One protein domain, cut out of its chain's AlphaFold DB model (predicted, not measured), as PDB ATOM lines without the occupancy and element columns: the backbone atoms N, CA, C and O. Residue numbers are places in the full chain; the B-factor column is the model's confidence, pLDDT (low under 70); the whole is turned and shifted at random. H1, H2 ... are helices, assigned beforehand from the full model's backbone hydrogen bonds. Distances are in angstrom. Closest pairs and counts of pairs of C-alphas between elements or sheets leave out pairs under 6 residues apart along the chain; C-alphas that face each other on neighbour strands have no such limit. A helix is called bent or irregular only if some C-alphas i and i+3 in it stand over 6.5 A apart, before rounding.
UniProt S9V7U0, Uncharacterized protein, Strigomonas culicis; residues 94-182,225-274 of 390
ATOM      1  N   GLU A  94     196.496 246.062  90.622       54.28
ATOM      2  CA  GLU A  94     196.817 247.195  91.497       54.28
ATOM      3  C   GLU A  94     195.984 247.198  92.781       54.28
ATOM      4  O   GLU A  94     196.485 247.585  93.840       54.28
ATOM      5  N   ALA A  95     194.734 246.736  92.715       55.78
ATOM      6  CA  ALA A  95     193.885 246.568  93.891       55.78
ATOM      7  C   ALA A  95     194.476 245.528  94.862       55.78
ATOM      8  O   ALA A  95     194.573 245.803  96.061       55.78
ATOM      9  N   ALA A  96     194.973 244.400  94.342       57.28
ATOM     10  CA  ALA A  96     195.632 243.355  95.127       57.28
ATOM     11  C   ALA A  96     196.915 243.855  95.817       57.28
ATOM     12  O   ALA A  96     197.085 243.689  97.027       57.28
ATOM     13  N   LYS A  97     197.790 244.574  95.093       58.53
ATOM     14  CA  LYS A  97     199.003 245.184  95.679       58.53
ATOM     15  C   LYS A  97     198.670 246.170  96.807       58.53
ATOM     16  O   LYS A  97     199.380 246.240  97.811       58.53
ATOM     17  N   ARG A  98     197.573 246.925  96.679       56.50
ATOM     18  CA  ARG A  98     197.107 247.869  97.712       56.50
ATOM     19  C   ARG A  98     196.555 247.142  98.939       56.50
ATOM     20  O   ARG A  98     196.889 247.535 100.058       56.50
ATOM     21  N   GLN A  99     195.767 246.085  98.745       57.81
ATOM     22  CA  GLN A  99     195.285 245.233  99.836       57.81
ATOM     23  C   GLN A  99     196.453 244.605 100.606       57.81
ATOM     24  O   GLN A  99     196.463 244.673 101.833       57.81
ATOM     25  N   ALA A 100     197.497 244.133  99.916       59.69
ATOM     26  CA  ALA A 100     198.691 243.574 100.552       59.69
ATOM     27  C   ALA A 100     199.428 244.587 101.455       59.69
ATOM     28  O   ALA A 100     199.821 244.266 102.576       59.69
ATOM     29  N   VAL A 101     199.576 245.849 101.025       59.75
ATOM     30  CA  VAL A 101     200.204 246.901 101.853       59.75
ATOM     31  C   VAL A 101     199.349 247.252 103.075       59.75
ATOM     32  O   VAL A 101     199.887 247.522 104.154       59.75
ATOM     33  N   VAL A 102     198.021 247.266 102.928       54.38
ATOM     34  CA  VAL A 102     197.092 247.506 104.041       54.38
ATOM     35  C   VAL A 102     197.149 246.356 105.042       54.38
ATOM     36  O   VAL A 102     197.347 246.627 106.227       54.38
ATOM     37  N   ALA A 103     197.086 245.111 104.568       56.50
ATOM     38  CA  ALA A 103     197.220 243.908 105.383       56.50
ATOM     39  C   ALA A 103     198.548 243.906 106.153       56.50
ATOM     40  O   ALA A 103     198.552 243.780 107.375       56.50
ATOM     41  N   ARG A 104     199.672 244.213 105.490       57.00
ATOM     42  CA  ARG A 104     200.990 244.327 106.139       57.00
ATOM     43  C   ARG A 104     201.021 245.390 107.241       57.00
ATOM     44  O   ARG A 104     201.615 245.184 108.296       57.00
ATOM     45  N   ARG A 105     200.392 246.552 107.024       55.44
ATOM     46  CA  ARG A 105     200.308 247.614 108.045       55.44
ATOM     47  C   ARG A 105     199.364 247.248 109.188       55.44
ATOM     48  O   ARG A 105     199.610 247.677 110.313       55.44
ATOM     49  N   ALA A 106     198.287 246.518 108.914       53.94
ATOM     50  CA  ALA A 106     197.385 245.997 109.934       53.94
ATOM     51  C   ALA A 106     198.111 244.969 110.813       53.94
ATOM     52  O   ALA A 106     198.169 245.171 112.025       53.94
ATOM     53  N   ALA A 107     198.791 243.999 110.199       53.91
ATOM     54  CA  ALA A 107     199.628 243.013 110.879       53.91
ATOM     55  C   ALA A 107     200.716 243.677 111.741       53.91
ATOM     56  O   ALA A 107     200.865 243.359 112.917       53.91
ATOM     57  N   ALA A 108     201.411 244.699 111.228       48.53
ATOM     58  CA  ALA A 108     202.413 245.432 112.010       48.53
ATOM     59  C   ALA A 108     201.820 246.183 113.222       48.53
ATOM     60  O   ALA A 108     202.461 246.294 114.268       48.53
ATOM     61  N   ARG A 109     200.594 246.716 113.109       54.78
ATOM     62  CA  ARG A 109     199.896 247.344 114.247       54.78
ATOM     63  C   ARG A 109     199.463 246.308 115.274       54.78
ATOM     64  O   ARG A 109     199.608 246.581 116.462       54.78
ATOM     65  N   GLN A 110     198.975 245.157 114.816       56.91
ATOM     66  CA  GLN A 110     198.619 244.029 115.672       56.91
ATOM     67  C   GLN A 110     199.851 243.532 116.434       56.91
ATOM     68  O   GLN A 110     199.841 243.547 117.661       56.91
ATOM     69  N   ALA A 111     200.961 243.256 115.747       56.50
ATOM     70  CA  ALA A 111     202.224 242.862 116.374       56.50
ATOM     71  C   ALA A 111     202.702 243.888 117.417       56.50
ATOM     72  O   ALA A 111     203.157 243.528 118.501       56.50
ATOM     73  N   ARG A 112     202.534 245.190 117.150       58.25
ATOM     74  CA  ARG A 112     202.861 246.234 118.130       58.25
ATOM     75  C   ARG A 112     201.942 246.209 119.353       58.25
ATOM     76  O   ARG A 112     202.439 246.387 120.461       58.25
ATOM     77  N   SER A 113     200.632 246.019 119.181       67.56
ATOM     78  CA  SER A 113     199.713 245.893 120.323       67.56
ATOM     79  C   SER A 113     199.988 244.641 121.150       67.56
ATOM     80  O   SER A 113     199.921 244.708 122.370       67.56
ATOM     81  N   VAL A 114     200.371 243.546 120.492       66.75
ATOM     82  CA  VAL A 114     200.785 242.290 121.124       66.75
ATOM     83  C   VAL A 114     202.018 242.510 121.990       66.75
ATOM     84  O   VAL A 114     201.960 242.295 123.193       66.75
ATOM     85  N   ARG A 115     203.099 243.052 121.418       70.31
ATOM     86  CA  ARG A 115     204.330 243.345 122.166       70.31
ATOM     87  C   ARG A 115     204.090 244.280 123.350       70.31
ATOM     88  O   ARG A 115     204.652 244.078 124.415       70.31
ATOM     89  N   GLN A 116     203.237 245.291 123.178       75.75
ATOM     90  CA  GLN A 116     202.875 246.198 124.271       75.75
ATOM     91  C   GLN A 116     202.087 245.502 125.381       75.75
ATOM     92  O   GLN A 116     202.258 245.857 126.541       75.75
ATOM     93  N   ARG A 117     201.221 244.546 125.038       76.25
ATOM     94  CA  ARG A 117     200.472 243.750 126.013       76.25
ATOM     95  C   ARG A 117     201.401 242.830 126.804       76.25
ATOM     96  O   ARG A 117     201.336 242.841 128.025       76.25
ATOM     97  N   LEU A 118     202.308 242.136 126.114       80.25
ATOM     98  CA  LEU A 118     203.330 241.286 126.737       80.25
ATOM     99  C   LEU A 118     204.215 242.075 127.701       80.25
ATOM    100  O   LEU A 118     204.390 241.661 128.840       80.25
ATOM    101  N   ALA A 119     204.714 243.238 127.268       81.38
ATOM    102  CA  ALA A 119     205.543 244.096 128.109       81.38
ATOM    103  C   ALA A 119     204.804 244.523 129.387       81.38
ATOM    104  O   ALA A 119     205.347 244.397 130.472       81.38
ATOM    105  N   ARG A 120     203.531 244.933 129.282       83.50
ATOM    106  CA  ARG A 120     202.731 245.309 130.462       83.50
ATOM    107  C   ARG A 120     202.498 244.152 131.419       83.50
ATOM    108  O   ARG A 120     202.502 244.379 132.621       83.50
ATOM    109  N   LEU A 121     202.245 242.954 130.895       86.69
ATOM    110  CA  LEU A 121     202.060 241.771 131.729       86.69
ATOM    111  C   LEU A 121     203.364 241.426 132.460       86.69
ATOM    112  O   LEU A 121     203.329 241.165 133.657       86.69
ATOM    113  N   ALA A 122     204.504 241.485 131.769       87.19
ATOM    114  CA  ALA A 122     205.815 241.272 132.376       87.19
ATOM    115  C   ALA A 122     206.125 242.324 133.455       87.19
ATOM    116  O   ALA A 122     206.482 241.958 134.573       87.19
ATOM    117  N   ASP A 123     205.905 243.608 133.157       87.69
ATOM    118  CA  ASP A 123     206.094 244.710 134.106       87.69
ATOM    119  C   ASP A 123     205.180 244.557 135.333       87.69
ATOM    120  O   ASP A 123     205.616 244.760 136.462       87.69
ATOM    121  N   ALA A 124     203.915 244.169 135.128       89.06
ATOM    122  CA  ALA A 124     202.958 243.948 136.210       89.06
ATOM    123  C   ALA A 124     203.363 242.767 137.103       89.06
ATOM    124  O   ALA A 124     203.282 242.876 138.322       89.06
ATOM    125  N   LYS A 125     203.845 241.661 136.523       91.12
ATOM    126  CA  LYS A 125     204.357 240.521 137.297       91.12
ATOM    127  C   LYS A 125     205.593 240.895 138.107       91.12
ATOM    128  O   LYS A 125     205.644 240.602 139.294       91.12
ATOM    129  N   ALA A 126     206.558 241.577 137.490       89.75
ATOM    130  CA  ALA A 126     207.755 242.046 138.184       89.75
ATOM    131  C   ALA A 126     207.401 242.995 139.342       89.75
ATOM    132  O   ALA A 126     207.968 242.886 140.427       89.75
ATOM    133  N   TYR A 127     206.416 243.875 139.135       90.81
ATOM    134  CA  TYR A 127     205.899 244.755 140.178       90.81
ATOM    135  C   TYR A 127     205.304 243.970 141.353       90.81
ATOM    136  O   TYR A 127     205.655 244.230 142.501       90.81
ATOM    137  N   VAL A 128     204.453 242.977 141.080       90.69
ATOM    138  CA  VAL A 128     203.845 242.140 142.126       90.69
ATOM    139  C   VAL A 128     204.898 241.349 142.899       90.69
ATOM    140  O   VAL A 128     204.854 241.347 144.124       90.69
ATOM    141  N   LEU A 129     205.892 240.767 142.223       91.44
ATOM    142  CA  LEU A 129     207.006 240.090 142.897       91.44
ATOM    143  C   LEU A 129     207.783 241.043 143.812       91.44
ATOM    144  O   LEU A 129     208.111 240.681 144.938       91.44
ATOM    145  N   SER A 130     208.030 242.279 143.368       92.00
ATOM    146  CA  SER A 130     208.689 243.282 144.212       92.00
ATOM    147  C   SER A 130     207.840 243.684 145.423       92.00
ATOM    148  O   SER A 130     208.379 243.869 146.509       92.00
ATOM    149  N   ALA A 131     206.515 243.756 145.263       91.06
ATOM    150  CA  ALA A 131     205.589 244.035 146.356       91.06
ATOM    151  C   ALA A 131     205.523 242.879 147.364       91.06
ATOM    152  O   ALA A 131     205.455 243.125 148.563       91.06
ATOM    153  N   TYR A 132     205.580 241.627 146.900       91.19
ATOM    154  CA  TYR A 132     205.661 240.462 147.781       91.19
ATOM    155  C   TYR A 132     206.971 240.427 148.567       91.19
ATOM    156  O   TYR A 132     206.937 240.191 149.770       91.19
ATOM    157  N   ALA A 133     208.102 240.735 147.929       90.56
ATOM    158  CA  ALA A 133     209.380 240.853 148.629       90.56
ATOM    159  C   ALA A 133     209.333 241.939 149.719       90.56
ATOM    160  O   ALA A 133     209.666 241.665 150.866       90.56
ATOM    161  N   GLN A 134     208.817 243.131 149.398       91.81
ATOM    162  CA  GLN A 134     208.656 244.219 150.374       91.81
ATOM    163  C   GLN A 134     207.707 243.850 151.521       91.81
ATOM    164  O   GLN A 134     207.965 244.188 152.672       91.81
ATOM    165  N   ALA A 135     206.605 243.157 151.228       89.25
ATOM    166  CA  ALA A 135     205.677 242.704 152.257       89.25
ATOM    167  C   ALA A 135     206.319 241.665 153.191       89.25
ATOM    168  O   ALA A 135     206.079 241.708 154.395       89.25
ATOM    169  N   ALA A 136     207.143 240.762 152.660       90.06
ATOM    170  CA  ALA A 136     207.870 239.791 153.471       90.06
ATOM    171  C   ALA A 136     208.925 240.471 154.365       90.06
ATOM    172  O   ALA A 136     208.940 240.221 155.566       90.06
ATOM    173  N   GLU A 137     209.704 241.417 153.826       90.00
ATOM    174  CA  GLU A 137     210.715 242.181 154.583       90.00
ATOM    175  C   GLU A 137     210.119 242.962 155.770       90.00
ATOM    176  O   GLU A 137     210.753 243.104 156.814       90.00
ATOM    177  N   VAL A 138     208.892 243.473 155.622       89.88
ATOM    178  CA  VAL A 138     208.182 244.235 156.669       89.88
ATOM    179  C   VAL A 138     207.432 243.312 157.649       89.88
ATOM    180  O   VAL A 138     206.904 243.772 158.659       89.88
ATOM    181  N   GLY A 139     207.400 241.999 157.397       87.31
ATOM    182  CA  GLY A 139     206.706 241.020 158.240       87.31
ATOM    183  C   GLY A 139     205.190 240.973 158.024       87.31
ATOM    184  O   GLY A 139     204.448 240.500 158.882       87.31
ATOM    185  N   TYR A 140     204.705 241.463 156.882       87.44
ATOM    186  CA  TYR A 140     203.294 241.387 156.497       87.44
ATOM    187  C   TYR A 140     202.876 240.009 155.970       87.44
ATOM    188  O   TYR A 140     201.681 239.708 155.942       87.44
ATOM    189  N   MET A 141     203.840 239.182 155.567       88.06
ATOM    190  CA  MET A 141     203.642 237.801 155.124       88.06
ATOM    191  C   MET A 141     204.864 236.940 155.499       88.06
ATOM    192  O   MET A 141     205.943 237.502 155.697       88.06
ATOM    193  N   PRO A 142     204.726 235.605 155.612       81.56
ATOM    194  CA  PRO A 142     205.838 234.723 155.957       81.56
ATOM    195  C   PRO A 142     206.924 234.722 154.876       81.56
ATOM    196  O   PRO A 142     206.632 234.760 153.680       81.56
ATOM    197  N   GLU A 143     208.183 234.633 155.307       81.50
ATOM    198  CA  GLU A 143     209.300 234.348 154.411       81.50
ATOM    199  C   GLU A 143     209.384 232.841 154.098       81.50
ATOM    200  O   GLU A 143     209.200 232.016 154.998       81.50
ATOM    201  N   PRO A 144     209.710 232.454 152.851       78.94
ATOM    202  CA  PRO A 144     210.040 233.323 151.723       78.94
ATOM    203  C   PRO A 144     208.800 233.862 150.995       78.94
ATOM    204  O   PRO A 144     207.791 233.172 150.845       78.94
ATOM    205  N   ALA A 145     208.924 235.079 150.459       80.94
ATOM    206  CA  ALA A 145     207.935 235.633 149.544       80.94
ATOM    207  C   ALA A 145     207.705 234.689 148.342       80.94
ATOM    208  O   ALA A 145     208.655 234.061 147.856       80.94
ATOM    209  N   PRO A 146     206.471 234.600 147.817       82.81
ATOM    210  CA  PRO A 146     206.175 233.759 146.666       82.81
ATOM    211  C   PRO A 146     207.019 234.152 145.447       82.81
ATOM    212  O   PRO A 146     207.105 235.318 145.062       82.81
ATOM    213  N   SER A 147     207.612 233.143 144.806       81.44
ATOM    214  CA  SER A 147     208.440 233.304 143.605       81.44
ATOM    215  C   SER A 147     207.627 233.508 142.323       81.44
ATOM    216  O   SER A 147     208.197 233.839 141.284       81.44
ATOM    217  N   ASP A 148     206.310 233.288 142.375       84.06
ATOM    218  CA  ASP A 148     205.386 233.506 141.263       84.06
ATOM    219  C   ASP A 148     204.367 234.599 141.620       84.06
ATOM    220  O   ASP A 148     203.685 234.532 142.640       84.06
ATOM    221  N   ALA A 149     204.236 235.596 140.741       77.81
ATOM    222  CA  ALA A 149     203.290 236.705 140.871       77.81
ATOM    223  C   ALA A 149     201.820 236.256 140.832       77.81
ATOM    224  O   ALA A 149     200.929 237.032 141.166       77.81
ATOM    225  N   LEU A 150     201.568 235.040 140.340       78.25
ATOM    226  CA  LEU A 150     200.242 234.434 140.237       78.25
ATOM    227  C   LEU A 150     199.938 233.466 141.382       78.25
ATOM    228  O   LEU A 150     198.831 232.923 141.424       78.25
ATOM    229  N   ALA A 151     200.902 233.226 142.278       78.19
ATOM    230  CA  ALA A 151     200.719 232.304 143.383       78.19
ATOM    231  C   ALA A 151     199.570 232.791 144.281       78.19
ATOM    232  O   ALA A 151     199.570 233.951 144.703       78.19
ATOM    233  N   PRO A 152     198.586 231.929 144.590       69.75
ATOM    234  CA  PRO A 152     197.525 232.295 145.507       69.75
ATOM    235  C   PRO A 152     198.135 232.544 146.885       69.75
ATOM    236  O   PRO A 152     198.661 231.637 147.523       69.75
ATOM    237  N   VAL A 153     198.048 233.785 147.353       74.56
ATOM    238  CA  VAL A 153     198.392 234.120 148.733       74.56
ATOM    239  C   VAL A 153     197.133 233.960 149.571       74.56
ATOM    240  O   VAL A 153     196.146 234.676 149.354       74.56
ATOM    241  N   ALA A 154     197.137 233.000 150.496       71.19
ATOM    242  CA  ALA A 154     196.000 232.795 151.376       71.19
ATOM    243  C   ALA A 154     195.835 234.030 152.273       71.19
ATOM    244  O   ALA A 154     196.813 234.493 152.860       71.19
ATOM    245  N   PRO A 155     194.613 234.571 152.428       68.06
ATOM    246  CA  PRO A 155     194.389 235.703 153.316       68.06
ATOM    247  C   PRO A 155     194.895 235.401 154.728       68.06
ATOM    248  O   PRO A 155     195.503 236.266 155.343       68.06
ATOM    249  N   ALA A 156     194.692 234.174 155.220       73.06
ATOM    250  CA  ALA A 156     195.102 233.737 156.555       73.06
ATOM    251  C   ALA A 156     196.603 233.926 156.835       73.06
ATOM    252  O   ALA A 156     196.955 234.259 157.962       73.06
ATOM    253  N   ASP A 157     197.448 233.807 155.810       77.25
ATOM    254  CA  ASP A 157     198.908 233.891 155.938       77.25
ATOM    255  C   ASP A 157     199.428 235.334 155.869       77.25
ATOM    256  O   ASP A 157     200.627 235.582 155.963       77.25
ATOM    257  N   VAL A 158     198.536 236.308 155.691       83.69
ATOM    258  CA  VAL A 158     198.876 237.726 155.570       83.69
ATOM    259  C   VAL A 158     198.210 238.490 156.702       83.69
ATOM    260  O   VAL A 158     197.006 238.338 156.942       83.69
ATOM    261  N   SER A 159     198.978 239.352 157.368       87.50
ATOM    262  CA  SER A 159     198.439 240.264 158.379       87.50
ATOM    263  C   SER A 159     197.380 241.198 157.776       87.50
ATOM    264  O   SER A 159     197.377 241.462 156.574       87.50
ATOM    265  N   ASP A 160     196.467 241.738 158.584       85.75
ATOM    266  CA  ASP A 160     195.397 242.603 158.060       85.75
ATOM    267  C   ASP A 160     195.931 243.884 157.381       85.75
ATOM    268  O   ASP A 160     195.405 244.325 156.351       85.75
ATOM    269  N   GLU A 161     197.034 244.434 157.896       87.12
ATOM    270  CA  GLU A 161     197.771 245.538 157.265       87.12
ATOM    271  C   GLU A 161     198.418 245.098 155.944       87.12
ATOM    272  O   GLU A 161     198.275 245.771 154.918       87.12
ATOM    273  N   GLY A 162     199.033 243.911 155.932       87.62
ATOM    274  CA  GLY A 162     199.607 243.287 154.746       87.62
ATOM    275  C   GLY A 162     198.592 243.034 153.639       87.62
ATOM    276  O   GLY A 162     198.867 243.292 152.467       87.62
ATOM    277  N   ARG A 163     197.379 242.592 153.992       86.00
ATOM    278  CA  ARG A 163     196.281 242.369 153.039       86.00
ATOM    279  C   ARG A 163     195.882 243.667 152.360       86.00
ATOM    280  O   ARG A 163     195.670 243.682 151.148       86.00
ATOM    281  N   THR A 164     195.789 244.749 153.131       87.44
ATOM    282  CA  THR A 164     195.443 246.077 152.614       87.44
ATOM    283  C   THR A 164     196.525 246.572 151.658       87.44
ATOM    284  O   THR A 164     196.217 246.910 150.515       87.44
ATOM    285  N   TYR A 165     197.795 246.500 152.069       89.94
ATOM    286  CA  TYR A 165     198.939 246.859 151.232       89.94
ATOM    287  C   TYR A 165     198.984 246.040 149.932       89.94
ATOM    288  O   TYR A 165     198.984 246.608 148.839       89.94
ATOM    289  N   LEU A 166     198.953 244.706 150.014       89.69
ATOM    290  CA  LEU A 166     199.039 243.830 148.842       89.69
ATOM    291  C   LEU A 166     197.857 244.014 147.892       89.69
ATOM    292  O   LEU A 166     198.031 243.961 146.674       89.69
ATOM    293  N   ARG A 167     196.659 244.286 148.418       88.56
ATOM    294  CA  ARG A 167     195.493 244.623 147.597       88.56
ATOM    295  C   ARG A 167     195.723 245.903 146.799       88.56
ATOM    296  O   ARG A 167     195.409 245.931 145.610       88.56
ATOM    297  N   GLU A 168     196.278 246.945 147.410       89.31
ATOM    298  CA  GLU A 168     196.630 248.183 146.705       89.31
ATOM    299  C   GLU A 168     197.689 247.937 145.624       89.31
ATOM    300  O   GLU A 168     197.527 248.396 144.490       89.31
ATOM    301  N   GLN A 169     198.723 247.147 145.926       92.38
ATOM    302  CA  GLN A 169     199.768 246.818 144.952       92.38
ATOM    303  C   GLN A 169     199.229 245.995 143.775       92.38
ATOM    304  O   GLN A 169     199.521 246.296 142.613       92.38
ATOM    305  N   LEU A 170     198.366 245.013 144.039       88.75
ATOM    306  CA  LEU A 170     197.693 244.232 143.001       88.75
ATOM    307  C   LEU A 170     196.740 245.090 142.163       88.75
ATOM    308  O   LEU A 170     196.646 244.892 140.951       88.75
ATOM    309  N   LEU A 171     196.074 246.091 142.752       87.50
ATOM    310  CA  LEU A 171     195.266 247.056 141.999       87.50
ATOM    311  C   LEU A 171     196.135 247.909 141.068       87.50
ATOM    312  O   LEU A 171     195.721 248.216 139.945       87.50
ATOM    313  N   ILE A 172     197.335 248.300 141.499       86.69
ATOM    314  CA  ILE A 172     198.294 249.023 140.655       86.69
ATOM    315  C   ILE A 172     198.729 248.134 139.484       86.69
ATOM    316  O   ILE A 172     198.615 248.560 138.332       86.69
ATOM    317  N   ALA A 173     199.110 246.881 139.744       87.31
ATOM    318  CA  ALA A 173     199.486 245.911 138.715       87.31
ATOM    319  C   ALA A 173     198.340 245.626 137.722       87.31
ATOM    320  O   ALA A 173     198.531 245.677 136.503       87.31
ATOM    321  N   ALA A 174     197.114 245.436 138.216       84.88
ATOM    322  CA  ALA A 174     195.922 245.284 137.385       84.88
ATOM    323  C   ALA A 174     195.691 246.514 136.489       84.88
ATOM    324  O   ALA A 174     195.361 246.384 135.310       84.88
ATOM    325  N   ASN A 175     195.932 247.725 136.998       82.81
ATOM    326  CA  ASN A 175     195.861 248.949 136.198       82.81
ATOM    327  C   ASN A 175     196.986 249.051 135.151       82.81
ATOM    328  O   ASN A 175     196.749 249.584 134.061       82.81
ATOM    329  N   MET A 176     198.185 248.526 135.431       83.81
ATOM    330  CA  MET A 176     199.288 248.460 134.462       83.81
ATOM    331  C   MET A 176     198.915 247.609 133.245       83.81
ATOM    332  O   MET A 176     199.173 248.028 132.111       83.81
ATOM    333  N   ILE A 177     198.236 246.482 133.480       80.94
ATOM    334  CA  ILE A 177     197.669 245.593 132.457       80.94
ATOM    335  C   ILE A 177     196.525 246.294 131.719       80.94
ATOM    336  O   ILE A 177     196.592 246.519 130.503       80.94
ATOM    337  N   LEU A 178     195.496 246.704 132.472       74.81
ATOM    338  CA  LEU A 178     194.243 247.224 131.931       74.81
ATOM    339  C   LEU A 178     194.416 248.515 131.159       74.81
ATOM    340  O   LEU A 178     193.553 248.797 130.332       74.81
ATOM    341  N   ASN A 179     195.477 249.282 131.439       62.28
ATOM    342  CA  ASN A 179     195.859 250.572 130.870       62.28
ATOM    343  C   ASN A 179     195.057 250.990 129.621       62.28
ATOM    344  O   ASN A 179     195.550 251.067 128.485       62.28
ATOM    345  N   LYS A 180     193.791 251.354 129.869       50.28
ATOM    346  CA  LYS A 180     192.903 252.104 128.990       50.28
ATOM    347  C   LYS A 180     193.395 253.538 129.060       50.28
ATOM    348  O   LYS A 180     192.769 254.378 129.683       50.28
ATOM    349  N   ARG A 181     194.563 253.810 128.470       39.78
ATOM    350  CA  ARG A 181     195.121 255.161 128.291       39.78
ATOM    351  C   ARG A 181     194.876 256.104 129.485       39.78
ATOM    352  O   ARG A 181     194.248 257.143 129.312       39.78
ATOM    353  N   LYS A 182     195.428 255.814 130.663       37.84
ATOM    354  CA  LYS A 182     195.747 256.896 131.603       37.84
ATOM    355  C   LYS A 182     197.084 257.493 131.174       37.84
ATOM    356  O   LYS A 182     198.137 257.191 131.715       37.84
ATOM    357  N   VAL A 225     203.298 234.728 118.223       57.72
ATOM    358  CA  VAL A 225     203.050 233.998 119.465       57.72
ATOM    359  C   VAL A 225     202.107 232.861 119.098       57.72
ATOM    360  O   VAL A 225     201.065 233.104 118.475       57.72
ATOM    361  N   ALA A 226     202.476 231.628 119.434       66.62
ATOM    362  CA  ALA A 226     201.667 230.463 119.104       66.62
ATOM    363  C   ALA A 226     200.302 230.546 119.808       66.62
ATOM    364  O   ALA A 226     200.174 231.127 120.886       66.62
ATOM    365  N   LYS A 227     199.258 229.930 119.240       63.69
ATOM    366  CA  LYS A 227     197.905 229.941 119.835       63.69
ATOM    367  C   LYS A 227     197.899 229.492 121.306       63.69
ATOM    368  O   LYS A 227     197.267 230.132 122.138       63.69
ATOM    369  N   LYS A 228     198.663 228.443 121.628       69.38
ATOM    370  CA  LYS A 228     198.805 227.927 122.999       69.38
ATOM    371  C   LYS A 228     199.474 228.930 123.945       69.38
ATOM    372  O   LYS A 228     199.063 229.072 125.091       69.38
ATOM    373  N   GLU A 229     200.486 229.649 123.463       70.31
ATOM    374  CA  GLU A 229     201.158 230.694 124.241       70.31
ATOM    375  C   GLU A 229     200.218 231.876 124.491       70.31
ATOM    376  O   GLU A 229     200.187 232.424 125.587       70.31
ATOM    377  N   TRP A 230     199.391 232.230 123.508       70.06
ATOM    378  CA  TRP A 230     198.353 233.247 123.662       70.06
ATOM    379  C   TRP A 230     197.301 232.892 124.699       70.06
ATOM    380  O   TRP A 230     196.933 233.744 125.506       70.06
ATOM    381  N   GLU A 231     196.809 231.656 124.669       71.06
ATOM    382  CA  GLU A 231     195.853 231.148 125.653       71.06
ATOM    383  C   GLU A 231     196.456 231.205 127.057       71.06
ATOM    384  O   GLU A 231     195.823 231.732 127.969       71.06
ATOM    385  N   ARG A 232     197.718 230.786 127.209       79.88
ATOM    386  CA  ARG A 232     198.455 230.915 128.468       79.88
ATOM    387  C   ARG A 232     198.541 232.370 128.935       79.88
ATOM    388  O   ARG A 232     198.204 232.659 130.073       79.88
ATOM    389  N   LEU A 233     198.927 233.299 128.064       78.12
ATOM    390  CA  LEU A 233     199.044 234.721 128.412       78.12
ATOM    391  C   LEU A 233     197.706 235.351 128.807       78.12
ATOM    392  O   LEU A 233     197.666 236.213 129.680       78.12
ATOM    393  N   LEU A 234     196.611 234.937 128.165       75.62
ATOM    394  CA  LEU A 234     195.262 235.374 128.519       75.62
ATOM    395  C   LEU A 234     194.852 234.877 129.900       75.62
ATOM    396  O   LEU A 234     194.272 235.642 130.668       75.62
ATOM    397  N   VAL A 235     195.163 233.617 130.207       82.56
ATOM    398  CA  VAL A 235     194.927 233.035 131.529       82.56
ATOM    399  C   VAL A 235     195.742 233.786 132.581       82.56
ATOM    400  O   VAL A 235     195.172 234.253 133.559       82.56
ATOM    401  N   GLU A 236     197.037 233.997 132.348       85.06
ATOM    402  CA  GLU A 236     197.922 234.718 133.271       85.06
ATOM    403  C   GLU A 236     197.470 236.170 133.513       85.06
ATOM    404  O   GLU A 236     197.531 236.668 134.636       85.06
ATOM    405  N   GLU A 237     196.995 236.857 132.472       85.06
ATOM    406  CA  GLU A 237     196.450 238.209 132.591       85.06
ATOM    407  C   GLU A 237     195.174 238.234 133.438       85.06
ATOM    408  O   GLU A 237     195.068 239.023 134.375       85.06
ATOM    409  N   GLU A 238     194.206 237.368 133.136       81.88
ATOM    410  CA  GLU A 238     192.940 237.313 133.872       81.88
ATOM    411  C   GLU A 238     193.121 236.812 135.311       81.88
ATOM    412  O   GLU A 238     192.410 237.283 136.197       81.88
ATOM    413  N   MET A 239     194.096 235.939 135.580       83.56
ATOM    414  CA  MET A 239     194.460 235.537 136.943       83.56
ATOM    415  C   MET A 239     194.933 236.729 137.780       83.56
ATOM    416  O   MET A 239     194.488 236.889 138.914       83.56
ATOM    417  N   LEU A 240     195.761 237.611 137.211       83.94
ATOM    418  CA  LEU A 240     196.185 238.851 137.872       83.94
ATOM    419  C   LEU A 240     195.012 239.805 138.119       83.94
ATOM    420  O   LEU A 240     194.912 240.410 139.185       83.94
ATOM    421  N   LEU A 241     194.098 239.931 137.154       82.56
ATOM    422  CA  LEU A 241     192.926 240.807 137.273       82.56
ATOM    423  C   LEU A 241     191.885 240.296 138.274       82.56
ATOM    424  O   LEU A 241     191.141 241.094 138.845       82.56
ATOM    425  N   ARG A 242     191.820 238.980 138.478       79.00
ATOM    426  CA  ARG A 242     190.844 238.306 139.347       79.00
ATOM    427  C   ARG A 242     191.467 237.740 140.615       79.00
ATOM    428  O   ARG A 242     190.819 236.943 141.291       79.00
ATOM    429  N   HIS A 243     192.688 238.165 140.937       81.44
ATOM    430  CA  HIS A 243     193.440 237.656 142.073       81.44
ATOM    431  C   HIS A 243     192.572 237.650 143.354       81.44
ATOM    432  O   HIS A 243     191.847 238.626 143.582       81.44
ATOM    433  N   PRO A 244     192.623 236.607 144.208       78.50
ATOM    434  CA  PRO A 244     191.710 236.461 145.350       78.50
ATOM    435  C   PRO A 244     191.712 237.664 146.305       78.50
ATOM    436  O   PRO A 244     190.660 238.115 146.753       78.50
ATOM    437  N   LEU A 245     192.885 238.273 146.522       76.56
ATOM    438  CA  LEU A 245     193.036 239.502 147.319       76.56
ATOM    439  C   LEU A 245     192.322 240.736 146.721       76.56
ATOM    440  O   LEU A 245     192.009 241.679 147.446       76.56
ATOM    441  N   LEU A 246     192.046 240.750 145.413       78.81
ATOM    442  CA  LEU A 246     191.285 241.813 144.747       78.81
ATOM    443  C   LEU A 246     189.779 241.574 144.815       78.81
ATOM    444  O   LEU A 246     189.012 242.513 145.044       78.81
ATOM    445  N   THR A 247     189.367 240.326 144.587       70.56
ATOM    446  CA  THR A 247     187.961 239.920 144.458       70.56
ATOM    447  C   THR A 247     187.311 239.573 145.794       70.56
ATOM    448  O   THR A 247     186.090 239.473 145.859       70.56
ATOM    449  N   GLY A 248     188.101 239.429 146.863       62.97
ATOM    450  CA  GLY A 248     187.610 239.004 148.173       62.97
ATOM    451  C   GLY A 248     187.157 237.543 148.189       62.97
ATOM    452  O   GLY A 248     186.449 237.138 149.108       62.97
ATOM    453  N   ALA A 249     187.530 236.757 147.173       60.66
ATOM    454  CA  ALA A 249     187.261 235.330 147.149       60.66
ATOM    455  C   ALA A 249     188.104 234.646 148.233       60.66
ATOM    456  O   ALA A 249     189.319 234.842 148.296       60.66
ATOM    457  N   ALA A 250     187.461 233.852 149.092       53.69
ATOM    458  CA  ALA A 250     188.166 233.036 150.069       53.69
ATOM    459  C   ALA A 250     189.081 232.056 149.318       53.69
ATOM    460  O   ALA A 250     188.601 231.210 148.563       53.69
ATOM    461  N   ALA A 251     190.396 232.196 149.492       51.81
ATOM    462  CA  ALA A 251     191.344 231.227 148.968       51.81
ATOM    463  C   ALA A 251     191.175 229.929 149.768       51.81
ATOM    464  O   ALA A 251     191.637 229.826 150.901       51.81
ATOM    465  N   ALA A 252     190.457 228.957 149.202       46.59
ATOM    466  CA  ALA A 252     190.573 227.572 149.643       46.59
ATOM    467  C   ALA A 252     192.010 227.087 149.370       46.59
ATOM    468  O   ALA A 252     192.691 227.657 148.519       46.59
ATOM    469  N   ALA A 253     192.471 226.042 150.059       49.66
ATOM    470  CA  ALA A 253     193.819 225.484 149.886       49.66
ATOM    471  C   ALA A 253     194.157 225.107 148.419       49.66
ATOM    472  O   ALA A 253     195.322 225.132 148.036       49.66
ATOM    473  N   ASP A 254     193.138 224.888 147.575       54.88
ATOM    474  CA  ASP A 254     193.238 224.638 146.125       54.88
ATOM    475  C   ASP A 254     193.028 225.898 145.248       54.88
ATOM    476  O   ASP A 254     192.822 225.826 144.033       54.88
ATOM    477  N   GLY A 255     193.043 227.088 145.853       57.53
ATOM    478  CA  GLY A 255     192.532 228.340 145.286       57.53
ATOM    479  C   GLY A 255     193.216 228.810 144.001       57.53
ATOM    480  O   GLY A 255     192.598 229.530 143.223       57.53
ATOM    481  N   GLY A 256     194.452 228.377 143.740       63.00
ATOM    482  CA  GLY A 256     195.153 228.649 142.482       63.00
ATOM    483  C   GLY A 256     194.582 227.858 141.305       63.00
ATOM    484  O   GLY A 256     194.286 228.443 140.265       63.00
ATOM    485  N   ALA A 257     194.352 226.555 141.490       67.06
ATOM    486  CA  ALA A 257     193.781 225.682 140.463       67.06
ATOM    487  C   ALA A 257     192.308 226.026 140.199       67.06
ATOM    488  O   ALA A 257     191.894 226.151 139.048       67.06
ATOM    489  N   VAL A 258     191.541 226.297 141.261       70.31
ATOM    490  CA  VAL A 258     190.140 226.737 141.157       70.31
ATOM    491  C   VAL A 258     190.036 228.087 140.438       70.31
ATOM    492  O   VAL A 258     189.154 228.282 139.595       70.31
ATOM    493  N   LEU A 259     190.950 229.026 140.714       71.31
ATOM    494  CA  LEU A 259     191.006 230.297 139.995       71.31
ATOM    495  C   LEU A 259     191.358 230.081 138.523       71.31
ATOM    496  O   LEU A 259     190.678 230.634 137.659       71.31
ATOM    497  N   GLU A 260     192.371 229.271 138.224       78.12
ATOM    498  CA  GLU A 260     192.791 228.979 136.854       78.12
ATOM    499  C   GLU A 260     191.663 228.325 136.041       78.12
ATOM    500  O   GLU A 260     191.383 228.748 134.917       78.12
ATOM    501  N   GLU A 261     190.951 227.351 136.612       80.12
ATOM    502  CA  GLU A 261     189.776 226.726 135.997       80.12
ATOM    503  C   GLU A 261     188.631 227.723 135.799       80.12
ATOM    504  O   GLU A 261     188.044 227.780 134.714       80.12
ATOM    505  N   SER A 262     188.352 228.574 136.792       76.25
ATOM    506  CA  SER A 262     187.325 229.618 136.679       76.25
ATOM    507  C   SER A 262     187.656 230.643 135.586       76.25
ATOM    508  O   SER A 262     186.772 231.079 134.844       76.25
ATOM    509  N   VAL A 263     188.938 230.991 135.429       77.62
ATOM    510  CA  VAL A 263     189.442 231.892 134.388       77.62
ATOM    511  C   VAL A 263     189.350 231.223 133.022       77.62
ATOM    512  O   VAL A 263     188.852 231.840 132.079       77.62
ATOM    513  N   LYS A 264     189.750 229.953 132.899       80.88
ATOM    514  CA  LYS A 264     189.610 229.173 131.659       80.88
ATOM    515  C   LYS A 264     188.143 229.044 131.243       80.88
ATOM    516  O   LYS A 264     187.830 229.267 130.075       80.88
ATOM    517  N   ALA A 265     187.230 228.775 132.177       77.19
ATOM    518  CA  ALA A 265     185.791 228.723 131.917       77.19
ATOM    519  C   ALA A 265     185.228 230.095 131.506       77.19
ATOM    520  O   ALA A 265     184.471 230.196 130.535       77.19
ATOM    521  N   PHE A 266     185.647 231.169 132.182       71.25
ATOM    522  CA  PHE A 266     185.287 232.537 131.813       71.25
ATOM    523  C   PHE A 266     185.777 232.891 130.404       71.25
ATOM    524  O   PHE A 266     185.015 233.462 129.623       71.25
ATOM    525  N   LEU A 267     187.010 232.527 130.048       71.12
ATOM    526  CA  LEU A 267     187.568 232.723 128.711       71.12
ATOM    527  C   LEU A 267     186.877 231.838 127.665       71.12
ATOM    528  O   LEU A 267     186.655 232.294 126.549       71.12
ATOM    529  N   ALA A 268     186.446 230.623 127.995       74.06
ATOM    530  CA  ALA A 268     185.669 229.793 127.072       74.06
ATOM    531  C   ALA A 268     184.295 230.418 126.747       74.06
ATOM    532  O   ALA A 268     183.852 230.393 125.597       74.06
ATOM    533  N   GLN A 269     183.641 231.034 127.739       67.75
ATOM    534  CA  GLN A 269     182.323 231.665 127.585       67.75
ATOM    535  C   GLN A 269     182.393 233.079 126.982       67.75
ATOM    536  O   GLN A 269     181.590 233.434 126.118       67.75
ATOM    537  N   ASN A 270     183.370 233.888 127.401       57.28
ATOM    538  CA  ASN A 270     183.476 235.315 127.069       57.28
ATOM    539  C   ASN A 270     184.640 235.650 126.125       57.28
ATOM    540  O   ASN A 270     184.738 236.776 125.626       57.28
ATOM    541  N   GLY A 271     185.498 234.676 125.814       54.19
ATOM    542  CA  GLY A 271     186.711 234.846 125.011       54.19
ATOM    543  C   GLY A 271     186.464 235.229 123.558       54.19
ATOM    544  O   GLY A 271     187.366 235.751 122.912       54.19
ATOM    545  N   ARG A 272     185.224 235.113 123.057       48.56
ATOM    546  CA  ARG A 272     184.824 235.659 121.743       48.56
ATOM    547  C   ARG A 272     185.067 237.172 121.630       48.56
ATOM    548  O   ARG A 272     185.223 237.684 120.524       48.56
ATOM    549  N   ASN A 273     185.118 237.875 122.767       43.06
ATOM    550  CA  ASN A 273     185.399 239.309 122.860       43.06
ATOM    551  C   ASN A 273     186.864 239.627 123.219       43.06
ATOM    552  O   ASN A 273     187.285 240.781 123.103       43.06
ATOM    553  N   TYR A 274     187.651 238.624 123.620       45.53
ATOM    554  CA  TYR A 274     189.057 238.775 123.977       45.53
ATOM    555  C   TYR A 274     189.946 238.514 122.753       45.53
ATOM    556  O   TYR A 274     190.496 237.443 122.549       45.53
TER     557      TYR A 274
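AT A GLANCE: This is residues 94 to 182 and 225 to 274 of the 390 residues of an uncharacterized protein of Strigomonas culicis (UniProt S9V7U0). A long helical hairpin, the later part of H1 folded back on by H2, makes one side of a compact body; H3 packs slantwise on H2, H5 packs on H3 away from the hairpin, and the short H4 sits on H2. Residues 94 to 110 of H1 stick out of this body as a straight arm, and this arm makes the length. The printed part has 139 residues with five named helices, in the order H1, H2, H3, H4, H5, and no named strand; its class is all helix. The whole is loose, with a radius of gyration of the C-alphas of 18.4 A and spans of 67 by 28 by 24 A.

IN THESE COORDINATES: Find C-alpha 94 at (196.817, 247.195, 91.497); from there H1 runs through residues 94 to 137, 64.8 A from first to last C-alpha, to C-alpha 137 at (210.715, 242.181, 154.583). Next look at residues 160 to 178, which are H2, 26.6 A long. Past the cut, residues 227 to 241 are H3, 21.1 A, and residues 244 to 247 are the short H4. Last comes H5, residues 255 to 273, 26.0 A, ending at C-alpha 273 at (185.399, 239.309, 122.860). H5 is irregular, with C-alphas 269 and 272 lying 7.5 A apart, and it has a kink of 45 degrees near residue 267.

HOW THE PARTS SIT: Begin at H2, the hub, which touches three helices. H1 and H2 are a helical hairpin at a shallow tilt of 11 degrees, opposite ways; H1 touches H2 with residues 117 to 135 alone, and their closest C-alphas, those of Ala 124 and Ala 173, are 4.7 A apart. H2 touches H3 at a steep tilt of 42 degrees, opposite ways, closest at the C-alphas of Ala 174 and Leu 241, 5.4 A. H1, H2 and H3 form an up and down bundle, each running against the one before it, though H1 and H3 are close but not clearly touching, with the C-alphas of Leu 121 and Glu 237 at 6.7 A. H4 touches H2, closest at the C-alphas of Arg 167 and Leu 245, 5.7 A. Farther out, H3 touches H5 at a steep tilt of 65 degrees, opposite ways, closest at the C-alphas of Val 235 and Val 263, 6.3 A. H5 is apart from H1 and H2. Every O i to N i+4 pair is within hydrogen-bond range in H1, H2 and H3, and 13 of 15 are in H5; H4 is too short for such a pair.

THE WHOLE: Look from C-alpha 94 to C-alpha 139, the two farthest apart, at 67.8 A. Without residues 94 to 110, which stand free, the body spans 42 by 28 by 24 A. The link from H1 to H2, 22 residues, is long. Residues 183 to 224 are not printed, and C-alphas 182 and 225 are 26.9 A apart across that cut. The mean pLDDT of the printed part is 73.8; it is under 70 in 47 residues, among them 94 to 114, 248 to 257 and 269 to 274.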